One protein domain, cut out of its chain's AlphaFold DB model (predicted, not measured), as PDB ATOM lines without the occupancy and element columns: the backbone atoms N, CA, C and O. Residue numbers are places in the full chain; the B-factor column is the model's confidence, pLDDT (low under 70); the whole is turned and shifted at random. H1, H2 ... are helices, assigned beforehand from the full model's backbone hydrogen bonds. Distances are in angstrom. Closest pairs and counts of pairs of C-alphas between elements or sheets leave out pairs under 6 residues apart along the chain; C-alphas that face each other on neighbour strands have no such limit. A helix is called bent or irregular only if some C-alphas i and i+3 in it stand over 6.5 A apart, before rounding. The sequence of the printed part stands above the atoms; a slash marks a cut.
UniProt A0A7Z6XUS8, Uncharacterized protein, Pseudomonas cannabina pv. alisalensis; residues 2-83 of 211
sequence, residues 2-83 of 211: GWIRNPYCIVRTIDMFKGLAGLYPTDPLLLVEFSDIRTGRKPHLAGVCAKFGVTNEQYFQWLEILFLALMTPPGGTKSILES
ATOM      1  N   GLY A   2     -41.058 -33.202  21.805       68.50
ATOM      2  CA  GLY A   2     -41.101 -32.323  22.994       68.50
ATOM      3  C   GLY A   2     -41.557 -33.028  24.278       68.50
ATOM      4  O   GLY A   2     -41.245 -32.587  25.379       68.50
ATOM      5  N   TRP A   3     -42.239 -34.164  24.131       78.44
ATOM      6  CA  TRP A   3     -42.803 -34.948  25.226       78.44
ATOM      7  C   TRP A   3     -41.757 -35.553  26.171       78.44
ATOM      8  O   TRP A   3     -42.069 -35.786  27.332       78.44
ATOM      9  N   ILE A   4     -40.507 -35.744  25.729       87.38
ATOM     10  CA  ILE A   4     -39.427 -36.248  26.599       87.38
ATOM     11  C   ILE A   4     -39.148 -35.289  27.763       87.38
ATOM     12  O   ILE A   4     -38.661 -35.705  28.805       87.38
ATOM     13  N   ARG A   5     -39.460 -33.996  27.576       89.56
ATOM     14  CA  ARG A   5     -39.312 -32.930  28.575       89.56
ATOM     15  C   ARG A   5     -40.574 -32.742  29.418       89.56
ATOM     16  O   ARG A   5     -40.595 -31.862  30.275       89.56
ATOM     17  N   ASN A   6     -41.623 -33.530  29.186       91.25
ATOM     18  CA  ASN A   6     -42.850 -33.435  29.958       91.25
ATOM     19  C   ASN A   6     -42.696 -34.192  31.291       91.25
ATOM     20  O   ASN A   6     -42.501 -35.409  31.268       91.25
ATOM     21  N   PRO A   7     -42.826 -33.522  32.450       91.62
ATOM     22  CA  PRO A   7     -42.700 -34.176  33.748       91.62
ATOM     23  C   PRO A   7     -43.794 -35.228  34.022       91.62
ATOM     24  O   PRO A   7     -43.548 -36.171  34.766       91.62
ATOM     25  N   TYR A   8     -44.959 -35.151  33.367       91.19
ATOM     26  CA  TYR A   8     -45.987 -36.203  33.427       91.19
ATOM     27  C   TYR A   8     -45.600 -37.480  32.661       91.19
ATOM     28  O   TYR A   8     -46.315 -38.476  32.701       91.19
ATOM     29  N   CYS A   9     -44.477 -37.465  31.936       90.50
ATOM     30  CA  CYS A   9     -43.972 -38.590  31.150       90.50
ATOM     31  C   CYS A   9     -42.649 -39.163  31.684       90.50
ATOM     32  O   CYS A   9     -42.083 -40.022  31.015       90.50
ATOM     33  N   ILE A  10     -42.173 -38.748  32.868       93.31
ATOM     34  CA  ILE A  10     -40.859 -39.132  33.428       93.31
ATOM     35  C   ILE A  10     -40.595 -40.638  33.334       93.31
ATOM     36  O   ILE A  10     -39.613 -41.050  32.721       93.31
ATOM     37  N   VAL A  11     -41.493 -41.463  33.882       91.06
ATOM     38  CA  VAL A  11     -41.324 -42.928  33.909       91.06
ATOM     39  C   VAL A  11     -41.223 -43.494  32.491       91.06
ATOM     40  O   VAL A  11     -40.307 -44.248  32.179       91.06
ATOM     41  N   ARG A  12     -42.102 -43.042  31.591       88.81
ATOM     42  CA  ARG A  12     -42.104 -43.469  30.186       88.81
ATOM     43  C   ARG A  12     -40.831 -43.039  29.452       88.81
ATOM     44  O   ARG A  12     -40.312 -43.788  28.628       88.81
ATOM     45  N   THR A  13     -40.327 -41.835  29.722       91.06
ATOM     46  CA  THR A  13     -39.070 -41.344  29.146       91.06
ATOM     47  C   THR A  13     -37.892 -42.188  29.619       91.06
ATOM     48  O   THR A  13     -37.064 -42.561  28.790       91.06
ATOM     49  N   ILE A  14     -37.842 -42.545  30.905       92.81
ATOM     50  CA  ILE A  14     -36.813 -43.440  31.449       92.81
ATOM     51  C   ILE A  14     -36.853 -44.798  30.745       92.81
ATOM     52  O   ILE A  14     -35.821 -45.258  30.268       92.81
ATOM     53  N   ASP A  15     -38.033 -45.404  30.606       90.12
ATOM     54  CA  ASP A  15     -38.175 -46.708  29.951       90.12
ATOM     55  C   ASP A  15     -37.736 -46.675  28.481       90.12
ATOM     56  O   ASP A  15     -37.024 -47.574  28.019       90.12
ATOM     57  N   MET A  16     -38.116 -45.626  27.742       85.62
ATOM     58  CA  MET A  16     -37.751 -45.491  26.330       85.62
ATOM     59  C   MET A  16     -36.246 -45.261  26.141       85.62
ATOM     60  O   MET A  16     -35.653 -45.798  25.205       85.62
ATOM     61  N   PHE A  17     -35.613 -44.497  27.033       89.25
ATOM     62  CA  PHE A  17     -34.185 -44.175  26.977       89.25
ATOM     63  C   PHE A  17     -33.352 -44.961  27.990       89.25
ATOM     64  O   PHE A  17     -32.256 -44.534  28.348       89.25
ATOM     65  N   LYS A  18     -33.813 -46.142  28.414       89.62
ATOM     66  CA  LYS A  18     -33.106 -46.968  29.405       89.62
ATOM     67  C   LYS A  18     -31.653 -47.274  29.031       89.62
ATOM     68  O   LYS A  18     -30.825 -47.456  29.911       89.62
ATOM     69  N   GLY A  19     -31.331 -47.294  27.734       88.81
ATOM     70  CA  GLY A  19     -29.964 -47.481  27.238       88.81
ATOM     71  C   GLY A  19     -29.009 -46.318  27.535       88.81
ATOM     72  O   GLY A  19     -27.804 -46.496  27.413       88.81
ATOM     73  N   LEU A  20     -29.526 -45.149  27.924       90.19
ATOM     74  CA  LEU A  20     -28.730 -44.006  28.378       90.19
ATOM     75  C   LEU A  20     -28.511 -44.005  29.895       90.19
ATOM     76  O   LEU A  20     -27.690 -43.236  30.389       90.19
ATOM     77  N   ALA A  21     -29.233 -44.844  30.642       87.38
ATOM     78  CA  ALA A  21     -29.094 -44.903  32.089       87.38
ATOM     79  C   ALA A  21     -27.676 -45.355  32.475       87.38
ATOM     80  O   ALA A  21     -27.182 -46.370  31.986       87.38
ATOM     81  N   GLY A  22     -27.028 -44.595  33.359       86.31
ATOM     82  CA  GLY A  22     -25.663 -44.866  33.820       86.31
ATOM     83  C   GLY A  22     -24.551 -44.418  32.867       86.31
ATOM     84  O   GLY A  22     -23.379 -44.550  33.216       86.31
ATOM     85  N   LEU A  23     -24.881 -43.870  31.692       91.56
ATOM     86  CA  LEU A  23     -23.894 -43.202  30.844       91.56
ATOM     87  C   LEU A  23     -23.581 -41.802  31.389       91.56
ATOM     88  O   LEU A  23     -24.397 -41.194  32.077       91.56
ATOM     89  N   TYR A  24     -22.402 -41.282  31.057       93.06
ATOM     90  CA  TYR A  24     -21.965 -39.938  31.431       93.06
ATOM     91  C   TYR A  24     -21.046 -39.346  30.349       93.06
ATOM     92  O   TYR A  24     -20.408 -40.104  29.606       93.06
ATOM     93  N   PRO A  25     -20.965 -38.009  30.222       92.06
ATOM     94  CA  PRO A  25     -20.053 -37.369  29.281       92.06
ATOM     95  C   PRO A  25     -18.587 -37.641  29.639       92.06
ATOM     96  O   PRO A  25     -18.210 -37.618  30.808       92.06
ATOM     97  N   THR A  26     -17.743 -37.857  28.631       90.56
ATOM     98  CA  THR A  26     -16.287 -37.992  28.816       90.56
ATOM     99  C   THR A  26     -15.550 -36.659  28.727       90.56
ATOM    100  O   THR A  26     -14.416 -36.557  29.190       90.56
ATOM    101  N   ASP A  27     -16.182 -35.641  28.141       91.44
ATOM    102  CA  ASP A  27     -15.650 -34.284  28.129       91.44
ATOM    103  C   ASP A  27     -15.664 -33.695  29.550       91.44
ATOM    104  O   ASP A  27     -16.716 -33.717  30.197       91.44
ATOM    105  N   PRO A  28     -14.536 -33.155  30.049       92.12
ATOM    106  CA  PRO A  28     -14.451 -32.670  31.421       92.12
ATOM    107  C   PRO A  28     -15.425 -31.538  31.758       92.12
ATOM    108  O   PRO A  28     -15.909 -31.489  32.886       92.12
ATOM    109  N   LEU A  29     -15.722 -30.635  30.815       91.19
ATOM    110  CA  LEU A  29     -16.632 -29.515  31.067       91.19
ATOM    111  C   LEU A  29     -18.076 -30.015  31.150       91.19
ATOM    112  O   LEU A  29     -18.779 -29.708  32.111       91.19
ATOM    113  N   LEU A  30     -18.486 -30.864  30.203       92.44
ATOM    114  CA  LEU A  30     -19.820 -31.472  30.218       92.44
ATOM    115  C   LEU A  30     -20.024 -32.398  31.421       92.44
ATOM    116  O   LEU A  30     -21.131 -32.485  31.946       92.44
ATOM    117  N   LEU A  31     -18.976 -33.088  31.876       93.94
ATOM    118  CA  LEU A  31     -19.050 -33.957  33.049       93.94
ATOM    119  C   LEU A  31     -19.325 -33.166  34.336       93.94
ATOM    120  O   LEU A  31     -20.058 -33.653  35.198       93.94
ATOM    121  N   VAL A  32     -18.770 -31.957  34.467       93.69
ATOM    122  CA  VAL A  32     -19.059 -31.069  35.607       93.69
ATOM    123  C   VAL A  32     -20.530 -30.658  35.593       93.69
ATOM    124  O   VAL A  32     -21.226 -30.877  36.583       93.69
ATOM    125  N   GLU A  33     -21.033 -30.165  34.458       92.88
ATOM    126  CA  GLU A  33     -22.446 -29.777  34.320       92.88
ATOM    127  C   GLU A  33     -23.403 -30.956  34.553       92.88
ATOM    128  O   GLU A  33     -24.432 -30.818  35.217       92.88
ATOM    129  N   PHE A  34     -23.050 -32.141  34.053       95.19
ATOM    130  CA  PHE A  34     -23.811 -33.366  34.279       95.19
ATOM    131  C   PHE A  34     -23.827 -33.759  35.763       95.19
ATOM    132  O   PHE A  34     -24.871 -34.120  36.302       95.19
ATOM    133  N   SER A  35     -22.695 -33.642  36.459       94.06
ATOM    134  CA  SER A  35     -22.593 -33.985  37.885       94.06
ATOM    135  C   SER A  35     -23.450 -33.067  38.769       94.06
ATOM    136  O   SER A  35     -24.052 -33.530  39.747       94.06
ATOM    137  N   ASP A  36     -23.596 -31.794  38.387       94.38
ATOM    138  CA  ASP A  36     -24.437 -30.811  39.083       94.38
ATOM    139  C   ASP A  36     -25.928 -31.187  39.106       94.38
ATOM    140  O   ASP A  36     -26.681 -30.765  40.003       94.38
ATOM    141  N   ILE A  37     -26.369 -32.057  38.188       94.62
ATOM    142  CA  ILE A  37     -27.720 -32.631  38.201       94.62
ATOM    143  C   ILE A  37     -27.986 -33.333  39.531       94.62
ATOM    144  O   ILE A  37     -29.075 -33.174  40.082       94.62
ATOM    145  N   ARG A  38     -27.001 -34.018  40.120       93.94
ATOM    146  CA  ARG A  38     -27.164 -34.678  41.424       93.94
ATOM    147  C   ARG A  38     -26.645 -33.847  42.590       93.94
ATOM    148  O   ARG A  38     -27.321 -33.768  43.612       93.94
ATOM    149  N   THR A  39     -25.496 -33.190  42.448       92.31
ATOM    150  CA  THR A  39     -24.819 -32.501  43.566       92.31
ATOM    151  C   THR A  39     -25.370 -31.100  43.851       92.31
ATOM    152  O   THR A  39     -25.276 -30.613  44.979       92.31
ATOM    153  N   GLY A  40     -25.980 -30.444  42.858       88.31
ATOM    154  CA  GLY A  40     -26.479 -29.077  42.991       88.31
ATOM    155  C   GLY A  40     -27.664 -28.947  43.956       88.31
ATOM    156  O   GLY A  40     -28.535 -29.820  44.024       88.31
ATOM    157  N   ARG A  41     -27.753 -27.811  44.662       88.69
ATOM    158  CA  ARG A  41     -28.825 -27.517  45.631       88.69
ATOM    159  C   ARG A  41     -30.185 -27.370  44.939       88.69
ATOM    160  O   ARG A  41     -30.377 -26.465  44.133       88.69
ATOM    161  N   LYS A  42     -31.157 -28.214  45.304       90.94
ATOM    162  CA  LYS A  42     -32.503 -28.240  44.694       90.94
ATOM    163  C   LYS A  42     -33.603 -28.127  45.754       90.94
ATOM    164  O   LYS A  42     -34.212 -29.133  46.112       90.94
ATOM    165  N   PRO A  43     -33.892 -26.914  46.264       91.75
ATOM    166  CA  PRO A  43     -34.891 -26.723  47.322       91.75
ATOM    167  C   PRO A  43     -36.306 -27.145  46.892       91.75
ATOM    168  O   PRO A  43     -37.125 -27.502  47.730       91.75
ATOM    169  N   HIS A  44     -36.585 -27.154  45.586       91.56
ATOM    170  CA  HIS A  44     -37.883 -27.536  45.030       91.56
ATOM    171  C   HIS A  44     -38.049 -29.045  44.795       91.56
ATOM    172  O   HIS A  44     -39.147 -29.464  44.440       91.56
ATOM    173  N   LEU A  45     -37.003 -29.863  44.988       93.94
ATOM    174  CA  LEU A  45     -36.994 -31.282  44.602       93.94
ATOM    175  C   LEU A  45     -38.178 -32.059  45.186       93.94
ATOM    176  O   LEU A  45     -38.919 -32.692  44.440       93.94
ATOM    177  N   ALA A  46     -38.387 -31.956  46.501       94.06
ATOM    178  CA  ALA A  46     -39.462 -32.671  47.183       94.06
ATOM    179  C   ALA A  46     -40.850 -32.258  46.666       94.06
ATOM    180  O   ALA A  46     -41.696 -33.110  46.414       94.06
ATOM    181  N   GLY A  47     -41.067 -30.955  46.447       95.56
ATOM    182  CA  GLY A  47     -42.334 -30.440  45.923       95.56
ATOM    183  C   GLY A  47     -42.597 -30.869  44.478       95.56
ATOM    184  O   GLY A  47     -43.722 -31.227  44.139       95.56
ATOM    185  N   VAL A  48     -41.563 -30.880  43.633       93.00
ATOM    186  CA  VAL A  48     -41.654 -31.341  42.238       93.00
ATOM    187  C   VAL A  48     -41.947 -32.840  42.183       93.00
ATOM    188  O   VAL A  48     -42.880 -33.249  41.497       93.00
ATOM    189  N   CYS A  49     -41.209 -33.648  42.946       95.31
ATOM    190  CA  CYS A  49     -41.407 -35.095  43.012       95.31
ATOM    191  C   CYS A  49     -42.816 -35.450  43.503       95.31
ATOM    192  O   CYS A  49     -43.500 -36.251  42.871       95.31
ATOM    193  N   ALA A  50     -43.294 -34.780  44.556       94.69
ATOM    194  CA  ALA A  50     -44.653 -34.957  45.059       94.69
ATOM    195  C   ALA A  50     -45.718 -34.558  44.024       94.69
ATOM    196  O   ALA A  50     -46.690 -35.283  43.836       94.69
ATOM    197  N   LYS A  51     -45.525 -33.435  43.315       92.38
ATOM    198  CA  LYS A  51     -46.472 -32.954  42.298       92.38
ATOM    199  C   LYS A  51     -46.641 -33.930  41.134       92.38
ATOM    200  O   LYS A  51     -47.745 -34.054  40.613       92.38
ATOM    201  N   PHE A  52     -45.559 -34.575  40.706       91.75
ATOM    202  CA  PHE A  52     -45.566 -35.472  39.546       91.75
ATOM    203  C   PHE A  52     -45.597 -36.958  39.919       91.75
ATOM    204  O   PHE A  52     -45.548 -37.799  39.030       91.75
ATOM    205  N   GLY A  53     -45.686 -37.291  41.212       92.94
ATOM    206  CA  GLY A  53     -45.782 -38.677  41.675       92.94
ATOM    207  C   GLY A  53     -44.540 -39.522  41.371       92.94
ATOM    208  O   GLY A  53     -44.665 -40.718  41.126       92.94
ATOM    209  N   VAL A  54     -43.351 -38.914  41.367       95.31
ATOM    210  CA  VAL A  54     -42.080 -39.591  41.059       95.31
ATOM    211  C   VAL A  54     -41.141 -39.579  42.254       95.31
ATOM    212  O   VAL A  54     -41.232 -38.721  43.131       95.31
ATOM    213  N   THR A  55     -40.206 -40.524  42.297       96.25
ATOM    214  CA  THR A  55     -39.133 -40.516  43.296       96.25
ATOM    215  C   THR A  55     -38.037 -39.521  42.916       96.25
ATOM    216  O   THR A  55     -37.870 -39.173  41.745       96.25
ATOM    217  N   ASN A  56     -37.229 -39.108  43.900       95.44
ATOM    218  CA  ASN A  56     -36.033 -38.301  43.636       95.44
ATOM    219  C   ASN A  56     -35.118 -38.979  42.605       95.44
ATOM    220  O   ASN A  56     -34.563 -38.305  41.744       95.44
ATOM    221  N   GLU A  57     -34.985 -40.307  42.677       95.12
ATOM    222  CA  GLU A  57     -34.133 -41.064  41.759       95.12
ATOM    223  C   GLU A  57     -34.669 -41.033  40.327       95.12
ATOM    224  O   GLU A  57     -33.924 -40.715  39.408       95.12
ATOM    225  N   GLN A  58     -35.973 -41.260  40.138       95.62
ATOM    226  CA  GLN A  58     -36.606 -41.135  38.821       95.62
ATOM    227  C   GLN A  58     -36.445 -39.719  38.261       95.62
ATOM    228  O   GLN A  58     -36.157 -39.542  37.079       95.62
ATOM    229  N   TYR A  59     -36.595 -38.699  39.105       95.69
ATOM    230  CA  TYR A  59     -36.404 -37.316  38.688       95.69
ATOM    231  C   TYR A  59     -34.964 -37.037  38.230       95.69
ATOM    232  O   TYR A  59     -34.768 -36.446  37.170       95.69
ATOM    233  N   PHE A  60     -33.953 -37.490  38.979       95.50
ATOM    234  CA  PHE A  60     -32.553 -37.321  38.581       95.50
ATOM    235  C   PHE A  60     -32.213 -38.096  37.316       95.50
ATOM    236  O   PHE A  60     -31.675 -37.508  36.383       95.50
ATOM    237  N   GLN A  61     -32.599 -39.368  37.246       95.81
ATOM    238  CA  GLN A  61     -32.382 -40.198  36.067       95.81
ATOM    239  C   GLN A  61     -33.003 -39.568  34.814       95.81
ATOM    240  O   GLN A  61     -32.409 -39.582  33.739       95.81
ATOM    241  N   TRP A  62     -34.185 -38.968  34.947       95.69
ATOM    242  CA  TRP A  62     -34.819 -38.241  33.856       95.69
ATOM    243  C   TRP A  62     -34.025 -37.006  33.418       95.69
ATOM    244  O   TRP A  62     -33.827 -36.816  32.219       95.69
ATOM    245  N   LEU A  63     -33.532 -36.192  34.355       95.31
ATOM    246  CA  LEU A  63     -32.686 -35.038  34.029       95.31
ATOM    247  C   LEU A  63     -31.366 -35.455  33.362       95.31
ATOM    248  O   LEU A  63     -30.937 -34.812  32.407       95.31
ATOM    249  N   GLU A  64     -30.751 -36.542  33.823       96.06
ATOM    250  CA  GLU A  64     -29.537 -37.114  33.229       96.06
ATOM    251  C   GLU A  64     -29.793 -37.592  31.796       96.06
ATOM    252  O   GLU A  64     -29.050 -37.246  30.876       96.06
ATOM    253  N   ILE A  65     -30.893 -38.321  31.578       95.31
ATOM    254  CA  ILE A  65     -31.334 -38.736  30.243       95.31
ATOM    255  C   ILE A  65     -31.570 -37.519  29.352       95.31
ATOM    256  O   ILE A  65     -31.147 -37.528  28.198       95.31
ATOM    257  N   LEU A  66     -32.225 -36.470  29.858       94.50
ATOM    258  CA  LEU A  66     -32.449 -35.243  29.097       94.50
ATOM    259  C   LEU A  66     -31.134 -34.583  28.692       94.50
ATOM    260  O   LEU A  66     -31.004 -34.190  27.534       94.50
ATOM    261  N   PHE A  67     -30.173 -34.488  29.610       95.00
ATOM    262  CA  PHE A  67     -28.853 -33.935  29.324       95.00
ATOM    263  C   PHE A  67     -28.175 -34.719  28.196       95.00
ATOM    264  O   PHE A  67     -27.837 -34.149  27.161       95.00
ATOM    265  N   LEU A  68     -28.067 -36.041  28.343       94.12
ATOM    266  CA  LEU A  68     -27.399 -36.911  27.371       94.12
ATOM    267  C   LEU A  68     -28.115 -36.959  26.017       94.12
ATOM    268  O   LEU A  68     -27.472 -36.986  24.970       94.12
ATOM    269  N   ALA A  69     -29.448 -36.979  26.021       92.31
ATOM    270  CA  ALA A  69     -30.236 -37.067  24.800       92.31
ATOM    271  C   ALA A  69     -30.182 -35.774  23.974       92.31
ATOM    272  O   ALA A  69     -30.284 -35.841  22.747       92.31
ATOM    273  N   LEU A  70     -30.063 -34.618  24.638       91.62
ATOM    274  CA  LEU A  70     -30.125 -33.292  24.018       91.62
ATOM    275  C   LEU A  70     -28.759 -32.664  23.765       91.62
ATOM    276  O   LEU A  70     -28.670 -31.786  22.909       91.62
ATOM    277  N   MET A  71     -27.719 -33.069  24.492       90.38
ATOM    278  CA  MET A  71     -26.381 -32.551  24.245       90.38
ATOM    279  C   MET A  71     -25.879 -32.991  22.868       90.38
ATOM    280  O   MET A  71     -26.131 -34.113  22.413       90.38
ATOM    281  N   THR A  72     -25.115 -32.117  22.224       89.31
ATOM    282  CA  THR A  72     -24.312 -32.496  21.064       89.31
ATOM    283  C   THR A  72     -22.961 -32.982  21.582       89.31
ATOM    284  O   THR A  72     -22.273 -32.216  22.261       89.31
ATOM    285  N   PRO A  73     -22.566 -34.239  21.315       83.88
ATOM    286  CA  PRO A  73     -21.281 -34.740  21.777       83.88
ATOM    287  C   PRO A  73     -20.132 -33.943  21.133       83.88
ATOM    288  O   PRO A  73     -20.284 -33.467  20.004       83.88
ATOM    289  N   PRO A  74     -18.971 -33.813  21.800       83.12
ATOM    290  CA  PRO A  74     -17.805 -33.151  21.221       83.12
ATOM    291  C   PRO A  74     -17.439 -33.746  19.856       83.12
ATOM    292  O   PRO A  74     -17.292 -34.959  19.716       83.12
ATOM    293  N   GLY A  75     -17.319 -32.893  18.836       83.75
ATOM    294  CA  GLY A  75     -17.057 -33.316  17.454       83.75
ATOM    295  C   GLY A  75     -18.269 -33.887  16.702       83.75
ATOM    296  O   GLY A  75     -18.150 -34.212  15.522       83.75
ATOM    297  N   GLY A  76     -19.433 -33.994  17.346       85.00
ATOM    298  CA  GLY A  76     -20.696 -34.361  16.713       85.00
ATOM    299  C   GLY A  76     -21.407 -33.164  16.080       85.00
ATOM    300  O   GLY A  76     -21.224 -32.019  16.483       85.00
ATOM    301  N   THR A  77     -22.257 -33.436  15.091       89.38
ATOM    302  CA  THR A  77     -23.116 -32.427  14.443       89.38
ATOM    303  C   THR A  77     -24.573 -32.497  14.891       89.38
ATOM    304  O   THR A  77     -25.343 -31.590  14.589       89.38
ATOM    305  N   LYS A  78     -24.954 -33.574  15.589       91.19
ATOM    306  CA  LYS A  78     -26.319 -33.855  16.040       91.19
ATOM    307  C   LYS A  78     -26.301 -34.465  17.433       91.19
ATOM    308  O   LYS A  78     -25.387 -35.215  17.780       91.19
ATOM    309  N   SER A  79     -27.340 -34.186  18.200       91.62
ATOM    310  CA  SER A  79     -27.633 -34.876  19.455       91.62
ATOM    311  C   SER A  79     -28.139 -36.305  19.207       91.62
ATOM    312  O   SER A  79     -28.520 -36.684  18.089       91.62
ATOM    313  N   ILE A  80     -28.190 -37.116  20.268       88.75
ATOM    314  CA  ILE A  80     -28.768 -38.471  20.214       88.75
ATOM    315  C   ILE A  80     -30.244 -38.403  19.806       88.75
ATOM    316  O   ILE A  80     -30.708 -39.225  19.011       88.75
ATOM    317  N   LEU A  81     -30.985 -37.417  20.318       88.75
ATOM    318  CA  LEU A  81     -32.391 -37.235  19.983       88.75
ATOM    319  C   LEU A  81     -32.587 -36.902  18.501       88.75
ATOM    320  O   LEU A  81     -33.440 -37.507  17.856       88.75
ATOM    321  N   GLU A  82     -31.800 -35.973  17.958       89.69
ATOM    322  CA  GLU A  82     -31.862 -35.601  16.537       89.69
ATOM    323  C   GLU A  82     -31.523 -36.787  15.638       89.69
ATOM    324  O   GLU A  82     -32.277 -37.090  14.715       89.69
ATOM    325  N   SER A  83     -30.458 -37.516  15.973       89.31
ATOM    326  CA  SER A  83     -30.053 -38.729  15.254       89.31
ATOM    327  C   SER A  83     -31.139 -39.810  15.304       89.31
ATOM    328  O   SER A  83     -31.368 -40.527  14.332       89.31
TER     329      SER A  83
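What this domain is: This is residues 2 to 83 of the 211 residues of an uncharacterized protein of Pseudomonas cannabina pv. alisalensis (UniProt A0A7Z6XUS8). The longest helix, H5, runs through the middle along the long axis, with H3 packed side by side with it on one side and the irregular H2 crossing it on the opposite side. H4 stands crosswise at the end of H5 where it begins, the short H6 packs at its other end, and the short H1 makes a corner with H2. The printed part has 82 residues with six named helices, H1 to H6 in order along the chain, and no named strand; the class is all helix. It is compact, with a radius of gyration of the C-alphas of 13.0 A, and elongated, with spans of 39 by 25 by 19 A.

How they stand to each other: H1, residues 2 to 5, and H2, residues 7 to 16, only just touch, with 3 pairs of C-alphas within 8 A, and only at the corner by their tight link; their closest C-alphas are those of Ile 4 and Thr 13, 5.7 A apart. H5, residues 56 to 70, is the hub, touching four other helices. H2 touches H5, the closest C-alphas being those of Ile 14 and Trp 62, 6.1 A apart, and their lines are about perpendicular at 71 degrees, only just more than steep. H3, residues 28 to 39, touches H5 with residues 34 to 38 alone, at a shallow tilt of 23 degrees, opposite ways; the closest C-alphas, of Arg 38 and Phe 60, are 6.6 A apart. H4, residues 45 to 52, is touched by residues 56 to 59 of H5 alone, about perpendicular at 85 degrees, with the C-alphas of Cys 49 and Asn 56 closest at 6.3 A. H6, residues 80 to 83, is touched by residues 68 to 70 of H5 alone, with the C-alphas of Ala 69 and Ile 80 closest at 5.0 A. The packing of the helices is mostly crossed, but only just: of the pairs H2 and H5, H3 and H5, and H4 and H5, one is at a shallow tilt. H2 and H3 are apart, among others. In H4 and H5 every O i to N i+4 pair is within hydrogen-bond range, in H2 4 of 6 and in H3 6 of 8; H1 and H6 are too short for such a pair.

Where its parts are: H1 begins at C-alpha 2, (-41.101, -32.323, 22.994). H2 is 14.4 A long from first to last C-alpha and irregular: C-alphas 8 and 11 are 8.2 A apart. H3 is 16.0 A long and H4 10.8 A. H5 is 21.1 A long, from C-alpha 56 at (-36.033, -38.301, 43.636) to C-alpha 70. H6 ends at C-alpha 83, (-30.053, -38.729, 15.254).

The domain as a whole: The C-alphas of Ala 50 and Gly 75 are the two farthest apart, at 39.1 A. The printed part has no cut. The link from H2 to H3, 11 residues, is long, and that from H5 to H6, 9 residues, is short. Residues 39 to 44, of which 39 belongs to H3, stand free. The mean pLDDT of the printed part is 91.3, and residue 2 alone is under 70.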